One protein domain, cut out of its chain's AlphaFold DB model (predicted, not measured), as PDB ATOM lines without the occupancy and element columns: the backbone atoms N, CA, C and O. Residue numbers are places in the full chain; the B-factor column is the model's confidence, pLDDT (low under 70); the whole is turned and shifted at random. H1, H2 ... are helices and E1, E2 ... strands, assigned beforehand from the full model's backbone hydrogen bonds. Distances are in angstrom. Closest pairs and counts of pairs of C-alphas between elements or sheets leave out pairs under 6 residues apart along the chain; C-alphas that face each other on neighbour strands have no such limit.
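What this domain is: This is residues 4 to 88 of the 95 residues of an uncharacterized protein of Acidimicrobiaceae bacterium (UniProt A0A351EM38). A loose, long body has a helical hairpin, H1 and H2, at one end and the helix H3 with the short strand E1 at the other, and H4 with the last residues, 75 to 88, sticks out sideways as a free arm. After H3 the chain folds back through E1, which runs beside the first printed residues, 4 to 5. The printed part has 85 residues, with four named helices and one named strand in the order H1, H2, H3, E1, H4, and its class is mostly helix. It is loose, with a radius of gyration of the C-alphas of 16.3 A, and its C-alphas span 42 by 39 by 22 A.

How they stand to each other: Residues 4 to 5 make a short parallel pairing with residues 68 to 69 of the strand E1, residues 67 to 69, which pairs with no named strand. H1, residues 13 to 18, and H2, residues 31 to 45, form a helical hairpin. They touch, with the C-alphas of Val 14 and Leu 41 the closest at 6.2 A, and H2 touches H1 with residues 37 to 41 alone. Their lines stand at a shallow tilt of 18 degrees, opposite ways. H3, residues 50 to 62, touches no helix. H3 and E1 have 3 pairs of C-alphas within 8 A, the closest being those of Ala 60 and Leu 68, 6.8 A apart. H4, residues 75 to 86, touches no helix, and it is apart from E1. In H2, H3 and H4 every O i to N i+4 pair is within hydrogen-bond range, while in H1 it is 1 of 2, beside 3 of 3 O i to N i+3 pairs.

Where its parts are: H1 begins at Ile 13, with its C-alpha at (22.712, 20.197, 45.689), and ends at Ala 18, 9.1 A on. H2 runs 21.2 A from Asp 31 to Ser 45 and is the longest helix by residues. H3 begins at Pro 50, with its C-alpha at (13.560, 21.780, 53.228), and runs 18.6 A to Tyr 62. E1 runs 6.4 A from Trp 67 to Phe 69. H4 runs 16.6 A from Asp 75 to Ala 86, where the C-alpha is at (25.264, 53.360, 45.287).

The domain as a whole: The two C-alphas farthest apart are those of Asp 31 and Asn 63, at 45.0 A. Without the stretch that stands free, residues 75 to 88, the body spans 44 by 23 by 21 A. The printed part has no cut. The link from H1 to H2, residues 19 to 30, is long; the links from H2 to H3, from H3 to E1 and from E1 to H4 are tight. The mean pLDDT of the printed part is 93.0, and no printed residue is under 70.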
ATOM      1  N   LEU A   4      12.333  33.130  45.629       98.31
ATOM      2  CA  LEU A   4      12.972  32.440  46.744       98.31
ATOM      3  C   LEU A   4      14.493  32.638  46.666       98.31
ATOM      4  O   LEU A   4      15.111  32.323  45.649       98.31
ATOM      5  N   CYS A   5      15.086  33.155  47.737       97.56
ATOM      6  CA  CYS A   5      16.516  33.417  47.895       97.56
ATOM      7  C   CYS A   5      16.996  32.784  49.211       97.56
ATOM      8  O   CYS A   5      17.094  33.480  50.223       97.56
ATOM      9  N   PRO A   6      17.234  31.464  49.233       96.88
ATOM     10  CA  PRO A   6      17.532  30.763  50.467       96.88
ATOM     11  C   PRO A   6      19.007  30.916  50.858       96.88
ATOM     12  O   PRO A   6      19.872  31.017  49.983       96.88
ATOM     13  N   GLY A   7      19.300  30.869  52.158       95.19
ATOM     14  CA  GLY A   7      20.639  30.543  52.640       95.19
ATOM     15  C   GLY A   7      20.904  29.039  52.550       95.19
ATOM     16  O   GLY A   7      20.514  28.377  51.583       95.19
ATOM     17  N   PHE A   8      21.595  28.469  53.537       96.12
ATOM     18  CA  PHE A   8      21.892  27.036  53.517       96.12
ATOM     19  C   PHE A   8      20.641  26.209  53.827       96.12
ATOM     20  O   PHE A   8      20.006  26.380  54.865       96.12
ATOM     21  N   VAL A   9      20.330  25.263  52.938       97.19
ATOM     22  CA  VAL A   9      19.232  24.300  53.091       97.19
ATOM     23  C   VAL A   9      19.807  22.896  52.976       97.19
ATOM     24  O   VAL A   9      20.589  22.624  52.059       97.19
ATOM     25  N   ASN A  10      19.404  22.002  53.874       97.00
ATOM     26  CA  ASN A  10      19.869  20.621  53.912       97.00
ATOM     27  C   ASN A  10      19.319  19.817  52.724       97.00
ATOM     28  O   ASN A  10      18.267  19.185  52.791       97.00
ATOM     29  N   THR A  11      20.025  19.901  51.596       94.75
ATOM     30  CA  THR A  11      19.667  19.297  50.309       94.75
ATOM     31  C   THR A  11      20.875  18.621  49.669       94.75
ATOM     32  O   THR A  11      22.027  18.872  50.024       94.75
ATOM     33  N   ASP A  12      20.621  17.826  48.632       92.94
ATOM     34  CA  ASP A  12      21.651  17.128  47.861       92.94
ATOM     35  C   ASP A  12      22.305  17.983  46.747       92.94
ATOM     36  O   ASP A  12      22.922  17.431  45.834       92.94
ATOM     37  N   ILE A  13      22.217  19.322  46.780       91.50
ATOM     38  CA  ILE A  13      22.712  20.197  45.689       91.50
ATOM     39  C   ILE A  13      24.207  19.993  45.365       91.50
ATOM     40  O   ILE A  13      24.637  20.115  44.212       91.50
ATOM     41  N   VAL A  14      25.004  19.608  46.363       89.94
ATOM     42  CA  VAL A  14      26.419  19.250  46.200       89.94
ATOM     43  C   VAL A  14      26.603  18.030  45.293       89.94
ATOM     44  O   VAL A  14      27.507  18.034  44.453       89.94
ATOM     45  N   ARG A  15      25.719  17.026  45.367       88.62
ATOM     46  CA  ARG A  15      25.802  15.826  44.514       88.62
ATOM     47  C   ARG A  15      25.695  16.178  43.035       88.62
ATOM     48  O   ARG A  15      26.402  15.598  42.218       88.62
ATOM     49  N   SER A  16      24.856  17.154  42.687       87.44
ATOM     50  CA  SER A  16      24.732  17.627  41.306       87.44
ATOM     51  C   SER A  16      26.021  18.261  40.788       87.44
ATOM     52  O   SER A  16      26.318  18.129  39.607       87.44
ATOM     53  N   THR A  17      26.790  18.929  41.652       85.56
ATOM     54  CA  THR A  17      28.097  19.500  41.290       85.56
ATOM     55  C   THR A  17      29.158  18.407  41.156       85.56
ATOM     56  O   THR A  17      29.896  18.417  40.175       85.56
ATOM     57  N   ALA A  18      29.177  17.430  42.070       86.81
ATOM     58  CA  ALA A  18      30.077  16.274  42.013       86.81
ATOM     59  C   ALA A  18      29.887  15.428  40.743       86.81
ATOM     60  O   ALA A  18      30.839  14.873  40.208       86.81
ATOM     61  N   ALA A  19      28.645  15.317  40.263       89.12
ATOM     62  CA  ALA A  19      28.297  14.503  39.102       89.12
ATOM     63  C   ALA A  19      28.611  15.167  37.748       89.12
ATOM     64  O   ALA A  19      28.374  14.554  36.706       89.12
ATOM     65  N   ARG A  20      29.089  16.421  37.727       90.12
ATOM     66  CA  ARG A  20      29.410  17.121  36.475       90.12
ATOM     67  C   ARG A  20      30.657  16.535  35.821       90.12
ATOM     68  O   ARG A  20      31.632  16.216  36.492       90.12
ATOM     69  N   GLU A  21      30.639  16.459  34.493       89.62
ATOM     70  CA  GLU A  21      31.797  16.027  33.709       89.62
ATOM     71  C   GLU A  21      32.987  16.968  33.939       89.62
ATOM     72  O   GLU A  21      32.826  18.194  33.941       89.62
ATOM     73  N   SER A  22      34.180  16.403  34.126       86.50
ATOM     74  CA  SER A  22      35.407  17.180  34.324       86.50
ATOM     75  C   SER A  22      35.646  18.128  33.145       86.50
ATOM     76  O   SER A  22      35.548  17.736  31.984       86.50
ATOM     77  N   GLY A  23      35.931  19.397  33.445       84.31
ATOM     78  CA  GLY A  23      36.119  20.447  32.438       84.31
ATOM     79  C   GLY A  23      34.824  21.114  31.959       84.31
ATOM     80  O   GLY A  23      34.891  22.098  31.220       84.31
ATOM     81  N   SER A  24      33.651  20.650  32.402       90.50
ATOM     82  CA  SER A  24      32.380  21.343  32.155       90.50
ATOM     83  C   SER A  24      32.194  22.555  33.076       90.50
ATOM     84  O   SER A  24      32.792  22.655  34.153       90.50
ATOM     85  N   VAL A  25      31.338  23.497  32.663       86.00
ATOM     86  CA  VAL A  25      31.012  24.685  33.467       86.00
ATOM     87  C   VAL A  25      30.442  24.262  34.822       86.00
ATOM     88  O   VAL A  25      29.434  23.562  34.900       86.00
ATOM     89  N   GLY A  26      31.085  24.718  35.897       80.75
ATOM     90  CA  GLY A  26      30.676  24.416  37.267       80.75
ATOM     91  C   GLY A  26      31.085  23.029  37.770       80.75
ATOM     92  O   GLY A  26      30.608  22.642  38.834       80.75
ATOM     93  N   SER A  27      31.917  22.278  37.038       86.62
ATOM     94  CA  SER A  27      32.595  21.088  37.579       86.62
ATOM     95  C   SER A  27      33.699  21.482  38.565       86.62
ATOM     96  O   SER A  27      34.258  22.579  38.476       86.62
ATOM     97  N   ALA A  28      34.009  20.598  39.516       81.31
ATOM     98  CA  ALA A  28      35.229  20.724  40.307       81.31
ATOM     99  C   ALA A  28      36.439  20.490  39.386       81.31
ATOM    100  O   ALA A  28      36.456  19.542  38.602       81.31
ATOM    101  N   ILE A  29      37.408  21.405  39.427       76.62
ATOM    102  CA  ILE A  29      38.536  21.433  38.481       76.62
ATOM    103  C   ILE A  29      39.797  20.807  39.104       76.62
ATOM    104  O   ILE A  29      40.656  20.312  38.376       76.62
ATOM    105  N   ASP A  30      39.914  20.821  40.434       81.94
ATOM    106  CA  ASP A  30      41.094  20.387  41.183       81.94
ATOM    107  C   ASP A  30      40.758  19.986  42.638       81.94
ATOM    108  O   ASP A  30      39.621  20.133  43.095       81.94
ATOM    109  N   ASP A  31      41.780  19.558  43.389       82.06
ATOM    110  CA  ASP A  31      41.682  19.196  44.812       82.06
ATOM    111  C   ASP A  31      41.090  20.316  45.688       82.06
ATOM    112  O   ASP A  31      40.509  20.053  46.742       82.06
ATOM    113  N   ARG A  32      41.241  21.590  45.289       84.25
ATOM    114  CA  ARG A  32      40.641  22.722  46.015       84.25
ATOM    115  C   ARG A  32      39.139  22.784  45.769       84.25
ATOM    116  O   ARG A  32      38.395  23.105  46.693       84.25
ATOM    117  N   GLY A  33      38.699  22.471  44.551       83.31
ATOM    118  CA  GLY A  33      37.292  22.282  44.211       83.31
ATOM    119  C   GLY A  33      36.642  21.199  45.067       83.31
ATOM    120  O   GLY A  33      35.590  21.449  45.657       83.31
ATOM    121  N   ASP A  34      37.304  20.054  45.223       84.00
ATOM    122  CA  ASP A  34      36.796  18.948  46.045       84.00
ATOM    123  C   ASP A  34      36.728  19.320  47.533       84.00
ATOM    124  O   ASP A  34      35.721  19.079  48.201       84.00
ATOM    125  N   GLN A  35      37.750  20.003  48.060       88.25
ATOM    126  CA  GLN A  35      37.725  20.520  49.435       88.25
ATOM    127  C   GLN A  35      36.597  21.535  49.655       88.25
ATOM    128  O   GLN A  35      35.934  21.513  50.694       88.25
ATOM    129  N   MET A  36      36.357  22.421  48.685       87.44
ATOM    130  CA  MET A  36      35.255  23.380  48.750       87.44
ATOM    131  C   MET A  36      33.899  22.670  48.735       87.44
ATOM    132  O   MET A  36      32.974  23.082  49.436       87.44
ATOM    133  N   LEU A  37      33.785  21.587  47.969       87.38
ATOM    134  CA  LEU A  37      32.574  20.786  47.897       87.38
ATOM    135  C   LEU A  37      32.258  20.118  49.242       87.38
ATOM    136  O   LEU A  37      31.124  20.199  49.710       87.38
ATOM    137  N   GLU A  38      33.269  19.552  49.901       88.75
ATOM    138  CA  GLU A  38      33.157  18.980  51.249       88.75
ATOM    139  C   GLU A  38      32.759  20.027  52.299       88.75
ATOM    140  O   GLU A  38      31.884  19.786  53.135       88.75
ATOM    141  N   LEU A  39      33.361  21.220  52.253       90.19
ATOM    142  CA  LEU A  39      32.978  22.329  53.135       90.19
ATOM    143  C   LEU A  39      31.526  22.761  52.898       90.19
ATOM    144  O   LEU A  39      30.778  22.968  53.854       90.19
ATOM    145  N   THR A  40      31.115  22.837  51.633       90.50
ATOM    146  CA  THR A  40      29.742  23.183  51.247       90.50
ATOM    147  C   THR A  40      28.756  22.124  51.732       90.50
ATOM    148  O   THR A  40      27.719  22.472  52.289       90.50
ATOM    149  N   LEU A  41      29.083  20.834  51.600       91.06
ATOM    150  CA  LEU A  41      28.236  19.745  52.090       91.06
ATOM    151  C   LEU A  41      28.001  19.851  53.599       91.06
ATOM    152  O   LEU A  41      26.873  19.683  54.063       91.06
ATOM    153  N   ARG A  42      29.044  20.180  54.368       90.62
ATOM    154  CA  ARG A  42      28.929  20.384  55.820       90.62
ATOM    155  C   ARG A  42      28.048  21.582  56.163       90.62
ATOM    156  O   ARG A  42      27.213  21.463  57.053       90.62
ATOM    157  N   ALA A  43      28.205  22.699  55.450       91.31
ATOM    158  CA  ALA A  43      27.374  23.885  55.646       91.31
ATOM    159  C   ALA A  43      25.893  23.596  55.352       91.31
ATOM    160  O   ALA A  43      25.029  23.937  56.153       91.31
ATOM    161  N   LEU A  44      25.603  22.888  54.256       93.81
ATOM    162  CA  LEU A  44      24.241  22.475  53.903       93.81
ATOM    163  C   LEU A  44      23.649  21.501  54.922       93.81
ATOM    164  O   LEU A  44      22.488  21.645  55.281       93.81
ATOM    165  N   SER A  45      24.445  20.558  55.434       93.31
ATOM    166  CA  SER A  45      23.992  19.594  56.452       93.31
ATOM    167  C   SER A  45      23.531  20.274  57.748       93.31
ATOM    168  O   SER A  45      22.706  19.717  58.467       93.31
ATOM    169  N   GLY A  46      24.070  21.459  58.056       93.25
ATOM    170  CA  GLY A  46      23.638  22.302  59.176       93.25
ATOM    171  C   GLY A  46      22.598  23.365  58.805       93.25
ATOM    172  O   GLY A  46      22.235  24.168  59.660       93.25
ATOM    173  N   GLY A  47      22.161  23.403  57.545       95.50
ATOM    174  CA  GLY A  47      21.185  24.358  57.033       95.50
ATOM    175  C   GLY A  47      19.747  24.045  57.447       95.50
ATOM    176  O   GLY A  47      19.466  23.059  58.131       95.50
ATOM    177  N   LEU A  48      18.818  24.889  56.994       97.75
ATOM    178  CA  LEU A  48      17.386  24.717  57.236       97.75
ATOM    179  C   LEU A  48      16.868  23.399  56.652       97.75
ATOM    180  O   LEU A  48      17.303  22.953  55.587       97.75
ATOM    181  N   ASP A  49      15.883  22.814  57.330       97.75
ATOM    182  CA  ASP A  49      15.109  21.704  56.784       97.75
ATOM    183  C   ASP A  49      14.321  22.183  55.542       97.75
ATOM    184  O   ASP A  49      13.657  23.228  55.610       97.75
ATOM    185  N   PRO A  50      14.365  21.461  54.405       98.00
ATOM    186  CA  PRO A  50      13.560  21.780  53.228       98.00
ATOM    187  C   PRO A  50      12.059  21.962  53.508       98.00
ATOM    188  O   PRO A  50      11.421  22.772  52.836       98.00
ATOM    189  N   GLU A  51      11.487  21.254  54.487       98.31
ATOM    190  CA  GLU A  51      10.074  21.393  54.861       98.31
ATOM    191  C   GLU A  51       9.784  22.769  55.477       98.31
ATOM    192  O   GLU A  51       8.788  23.410  55.134       98.31
ATOM    193  N   VAL A  52      10.705  23.285  56.299       98.19
ATOM    194  CA  VAL A  52      10.617  24.643  56.858       98.19
ATOM    195  C   VAL A  52      10.647  25.683  55.738       98.19
ATOM    196  O   VAL A  52       9.831  26.604  55.731       98.19
ATOM    197  N   VAL A  53      11.538  25.518  54.756       98.44
ATOM    198  CA  VAL A  53      11.591  26.402  53.578       98.44
ATOM    199  C   VAL A  53      10.297  26.309  52.765       98.44
ATOM    200  O   VAL A  53       9.776  27.330  52.320       98.44
ATOM    201  N   GLY A  54       9.737  25.108  52.607       98.38
ATOM    202  CA  GLY A  54       8.455  24.892  51.936       98.38
ATOM    203  C   GLY A  54       7.304  25.655  52.596       98.38
ATOM    204  O   GLY A  54       6.524  26.306  51.898       98.38
ATOM    205  N   GLN A  55       7.240  25.648  53.929       98.69
ATOM    206  CA  GLN A  55       6.241  26.418  54.670       98.69
ATOM    207  C   GLN A  55       6.419  27.929  54.463       98.69
ATOM    208  O   GLN A  55       5.446  28.625  54.183       98.69
ATOM    209  N   GLN A  56       7.656  28.432  54.502       98.62
ATOM    210  CA  GLN A  56       7.932  29.849  54.240       98.62
ATOM    211  C   GLN A  56       7.520  30.274  52.821       98.62
ATOM    212  O   GLN A  56       7.006  31.374  52.624       98.62
ATOM    213  N   VAL A  57       7.712  29.404  51.823       98.56
ATOM    214  CA  VAL A  57       7.253  29.647  50.446       98.56
ATOM    215  C   VAL A  57       5.730  29.722  50.382       98.56
ATOM    216  O   VAL A  57       5.198  30.626  49.739       98.56
ATOM    217  N   LEU A  58       5.026  28.796  51.042       98.56
ATOM    218  CA  LEU A  58       3.565  28.802  51.100       98.56
ATOM    219  C   LEU A  58       3.044  30.106  51.717       98.56
ATOM    220  O   LEU A  58       2.169  30.757  51.143       98.56
ATOM    221  N   ASP A  59       3.635  30.516  52.837       98.56
ATOM    222  CA  ASP A  59       3.284  31.755  53.525       98.56
ATOM    223  C   ASP A  59       3.561  32.976  52.634       98.56
ATOM    224  O   ASP A  59       2.707  33.853  52.503       98.56
ATOM    225  N   ALA A  60       4.709  33.025  51.952       98.56
ATOM    226  CA  ALA A  60       5.046  34.119  51.043       98.56
ATOM    227  C   ALA A  60       4.060  34.234  49.868       98.56
ATOM    228  O   ALA A  60       3.696  35.343  49.478       98.56
ATOM    229  N   ILE A  61       3.590  33.105  49.327       98.38
ATOM    230  CA  ILE A  61       2.584  33.089  48.257       98.38
ATOM    231  C   ILE A  61       1.250  33.646  48.760       98.38
ATOM    232  O   ILE A  61       0.663  34.488  48.084       98.38
ATOM    233  N   TYR A  62       0.775  33.215  49.934       98.44
ATOM    234  CA  TYR A  62      -0.491  33.709  50.492       98.44
ATOM    235  C   TYR A  62      -0.460  35.194  50.857       98.44
ATOM    236  O   TYR A  62      -1.504  35.842  50.844       98.44
ATOM    237  N   ASN A  63       0.721  35.725  51.169       98.38
ATOM    238  CA  ASN A  63       0.910  37.120  51.558       98.38
ATOM    239  C   ASN A  63       1.388  38.023  50.405       98.38
ATOM    240  O   ASN A  63       1.807  39.150  50.661       98.38
ATOM    241  N   ASP A  64       1.366  37.547  49.153       98.00
ATOM    242  CA  ASP A  64       1.867  38.281  47.979       98.00
ATOM    243  C   ASP A  64       3.306  38.824  48.156       98.00
ATOM    244  O   ASP A  64       3.696  39.862  47.609       98.00
ATOM    245  N   GLN A  65       4.139  38.108  48.914       98.31
ATOM    246  CA  GLN A  65       5.518  38.489  49.189       98.31
ATOM    247  C   GLN A  65       6.415  38.121  48.004       98.31
ATOM    248  O   GLN A  65       6.605  36.947  47.672       98.31
ATOM    249  N   PHE A  66       7.011  39.136  47.371       98.31
ATOM    250  CA  PHE A  66       7.917  38.917  46.245       98.31
ATOM    251  C   PHE A  66       9.295  38.412  46.688       98.31
ATOM    252  O   PHE A  66       9.743  37.394  46.182       98.31
ATOM    253  N   TRP A  67       9.980  39.090  47.612       98.00
ATOM    254  CA  TRP A  67      11.316  38.683  48.068       98.00
ATOM    255  C   TRP A  67      11.217  37.783  49.293       98.00
ATOM    256  O   TRP A  67      10.811  38.253  50.355       98.00
ATOM    257  N   LEU A  68      11.605  36.515  49.157       98.00
ATOM    258  CA  LEU A  68      11.652  35.566  50.265       98.00
ATOM    259  C   LEU A  68      13.101  35.171  50.560       98.00
ATOM    260  O   LEU A  68      13.672  34.336  49.858       98.00
ATOM    261  N   PHE A  69      13.668  35.763  51.609       97.88
ATOM    262  CA  PHE A  69      14.918  35.322  52.226       97.88
ATOM    263  C   PHE A  69      14.584  34.382  53.382       97.88
ATOM    264  O   PHE A  69      13.721  34.706  54.198       97.88
ATOM    265  N   THR A  70      15.212  33.206  53.426       97.50
ATOM    266  CA  THR A  70      14.843  32.158  54.397       97.50
ATOM    267  C   THR A  70      15.486  32.324  55.773       97.50
ATOM    268  O   THR A  70      15.080  31.671  56.733       97.50
ATOM    269  N   ASP A  71      16.493  33.187  55.851       94.69
ATOM    270  CA  ASP A  71      17.265  33.559  57.032       94.69
ATOM    271  C   ASP A  71      17.715  35.026  56.907       94.69
ATOM    272  O   ASP A  71      17.429  35.689  55.908       94.69
ATOM    273  N   GLN A  72      18.374  35.535  57.951       95.38
ATOM    274  CA  GLN A  72      18.825  36.931  58.064       95.38
ATOM    275  C   GLN A  72      20.358  37.049  58.055       95.38
ATOM    276  O   GLN A  72      20.899  38.140  58.243       95.38
ATOM    277  N   ASP A  73      21.083  35.944  57.830       93.12
ATOM    278  CA  ASP A  73      22.551  35.893  57.952       93.12
ATOM    279  C   ASP A  73      23.250  36.815  56.939       93.12
ATOM    280  O   ASP A  73      24.398  37.227  57.124       93.12
ATOM    281  N   TRP A  74      22.542  37.164  55.863       91.56
ATOM    282  CA  TRP A  74      23.048  37.975  54.762       91.56
ATOM    283  C   TRP A  74      22.536  39.416  54.752       91.56
ATOM    284  O   TRP A  74      22.968  40.181  53.890       91.56
ATOM    285  N   ASP A  75      21.688  39.831  55.697       95.25
ATOM    286  CA  ASP A  75      21.069  41.164  55.691       95.25
ATOM    287  C   ASP A  75      22.112  42.293  55.698       95.25
ATOM    288  O   ASP A  75      22.084  43.193  54.848       95.25
ATOM    289  N   GLU A  76      23.086  42.229  56.612       94.56
ATOM    290  CA  GLU A  76      24.165  43.220  56.693       94.56
ATOM    291  C   GLU A  76      25.090  43.179  55.457       94.56
ATOM    292  O   GLU A  76      25.295  44.234  54.843       94.56
ATOM    293  N   PRO A  77      25.604  42.014  55.005       92.75
ATOM    294  CA  PRO A  77      26.351  41.919  53.750       92.75
ATOM    295  C   PRO A  77      25.602  42.466  52.523       92.75
ATOM    296  O   PRO A  77      26.201  43.158  51.690       92.75
ATOM    297  N   ILE A  78      24.299  42.190  52.402       94.38
ATOM    298  CA  ILE A  78      23.447  42.697  51.317       94.38
ATOM    299  C   ILE A  78      23.374  44.225  51.384       94.38
ATOM    300  O   ILE A  78      23.618  44.893  50.372       94.38
ATOM    301  N   ALA A  79      23.099  44.786  52.565       94.94
ATOM    302  CA  ALA A  79      23.028  46.230  52.771       94.94
ATOM    303  C   ALA A  79      24.369  46.921  52.471       94.94
ATOM    304  O   ALA A  79      24.412  47.922  51.748       94.94
ATOM    305  N   ALA A  80      25.480  46.357  52.951       94.12
ATOM    306  CA  ALA A  80      26.822  46.878  52.709       94.12
ATOM    307  C   ALA A  80      27.175  46.870  51.214       94.12
ATOM    308  O   ALA A  80      27.707  47.853  50.686       94.12
ATOM    309  N   ARG A  81      26.844  45.788  50.499       94.25
ATOM    310  CA  ARG A  81      27.033  45.708  49.046       94.25
ATOM    311  C   ARG A  81      26.177  46.743  48.313       94.25
ATOM    312  O   ARG A  81      26.671  47.377  47.380       94.25
ATOM    313  N   ALA A  82      24.922  46.932  48.716       95.56
ATOM    314  CA  ALA A  82      24.040  47.933  48.119       95.56
ATOM    315  C   ALA A  82      24.589  49.364  48.293       95.56
ATOM    316  O   ALA A  82      24.609  50.131  47.327       95.56
ATOM    317  N   ASP A  83      25.117  49.701  49.474       96.25
ATOM    318  CA  ASP A  83      25.763  50.996  49.734       96.25
ATOM    319  C   ASP A  83      27.025  51.197  48.874       96.25
ATOM    320  O   ASP A  83      27.198  52.249  48.250       96.25
ATOM    321  N   GLN A  84      27.873  50.169  48.748       95.56
ATOM    322  CA  GLN A  84      29.058  50.215  47.879       95.56
ATOM    323  C   GLN A  84      28.684  50.493  46.416       95.56
ATOM    324  O   GLN A  84      29.318  51.333  45.768       95.56
ATOM    325  N   ILE A  85      27.630  49.838  45.913       96.62
ATOM    326  CA  ILE A  85      27.102  50.056  44.559       96.62
ATOM    327  C   ILE A  85      26.612  51.498  44.399       96.62
ATOM    328  O   ILE A  85      27.014  52.177  43.452       96.62
ATOM    329  N   ALA A  86      25.797  51.996  45.335       97.75
ATOM    330  CA  ALA A  86      25.264  53.360  45.287       97.75
ATOM    331  C   ALA A  86      26.386  54.413  45.231       97.75
ATOM    332  O   ALA A  86      26.317  55.383  44.467       97.75
ATOM    333  N   ARG A  87      27.467  54.179  45.983       97.38
ATOM    334  CA  ARG A  87      28.647  55.051  46.053       97.38
ATOM    335  C   ARG A  87      29.663  54.833  44.935       97.38
ATOM    336  O   ARG A  87      30.678  55.526  44.927       97.38
ATOM    337  N   ARG A  88      29.440  53.885  44.014       96.25
ATOM    338  CA  ARG A  88      30.415  53.481  42.975       96.25
ATOM    339  C   ARG A  88      31.789  53.136  43.572       96.25
ATOM    340  O   ARG A  88      32.827  53.414  42.976       96.25
TER     341      ARG A  88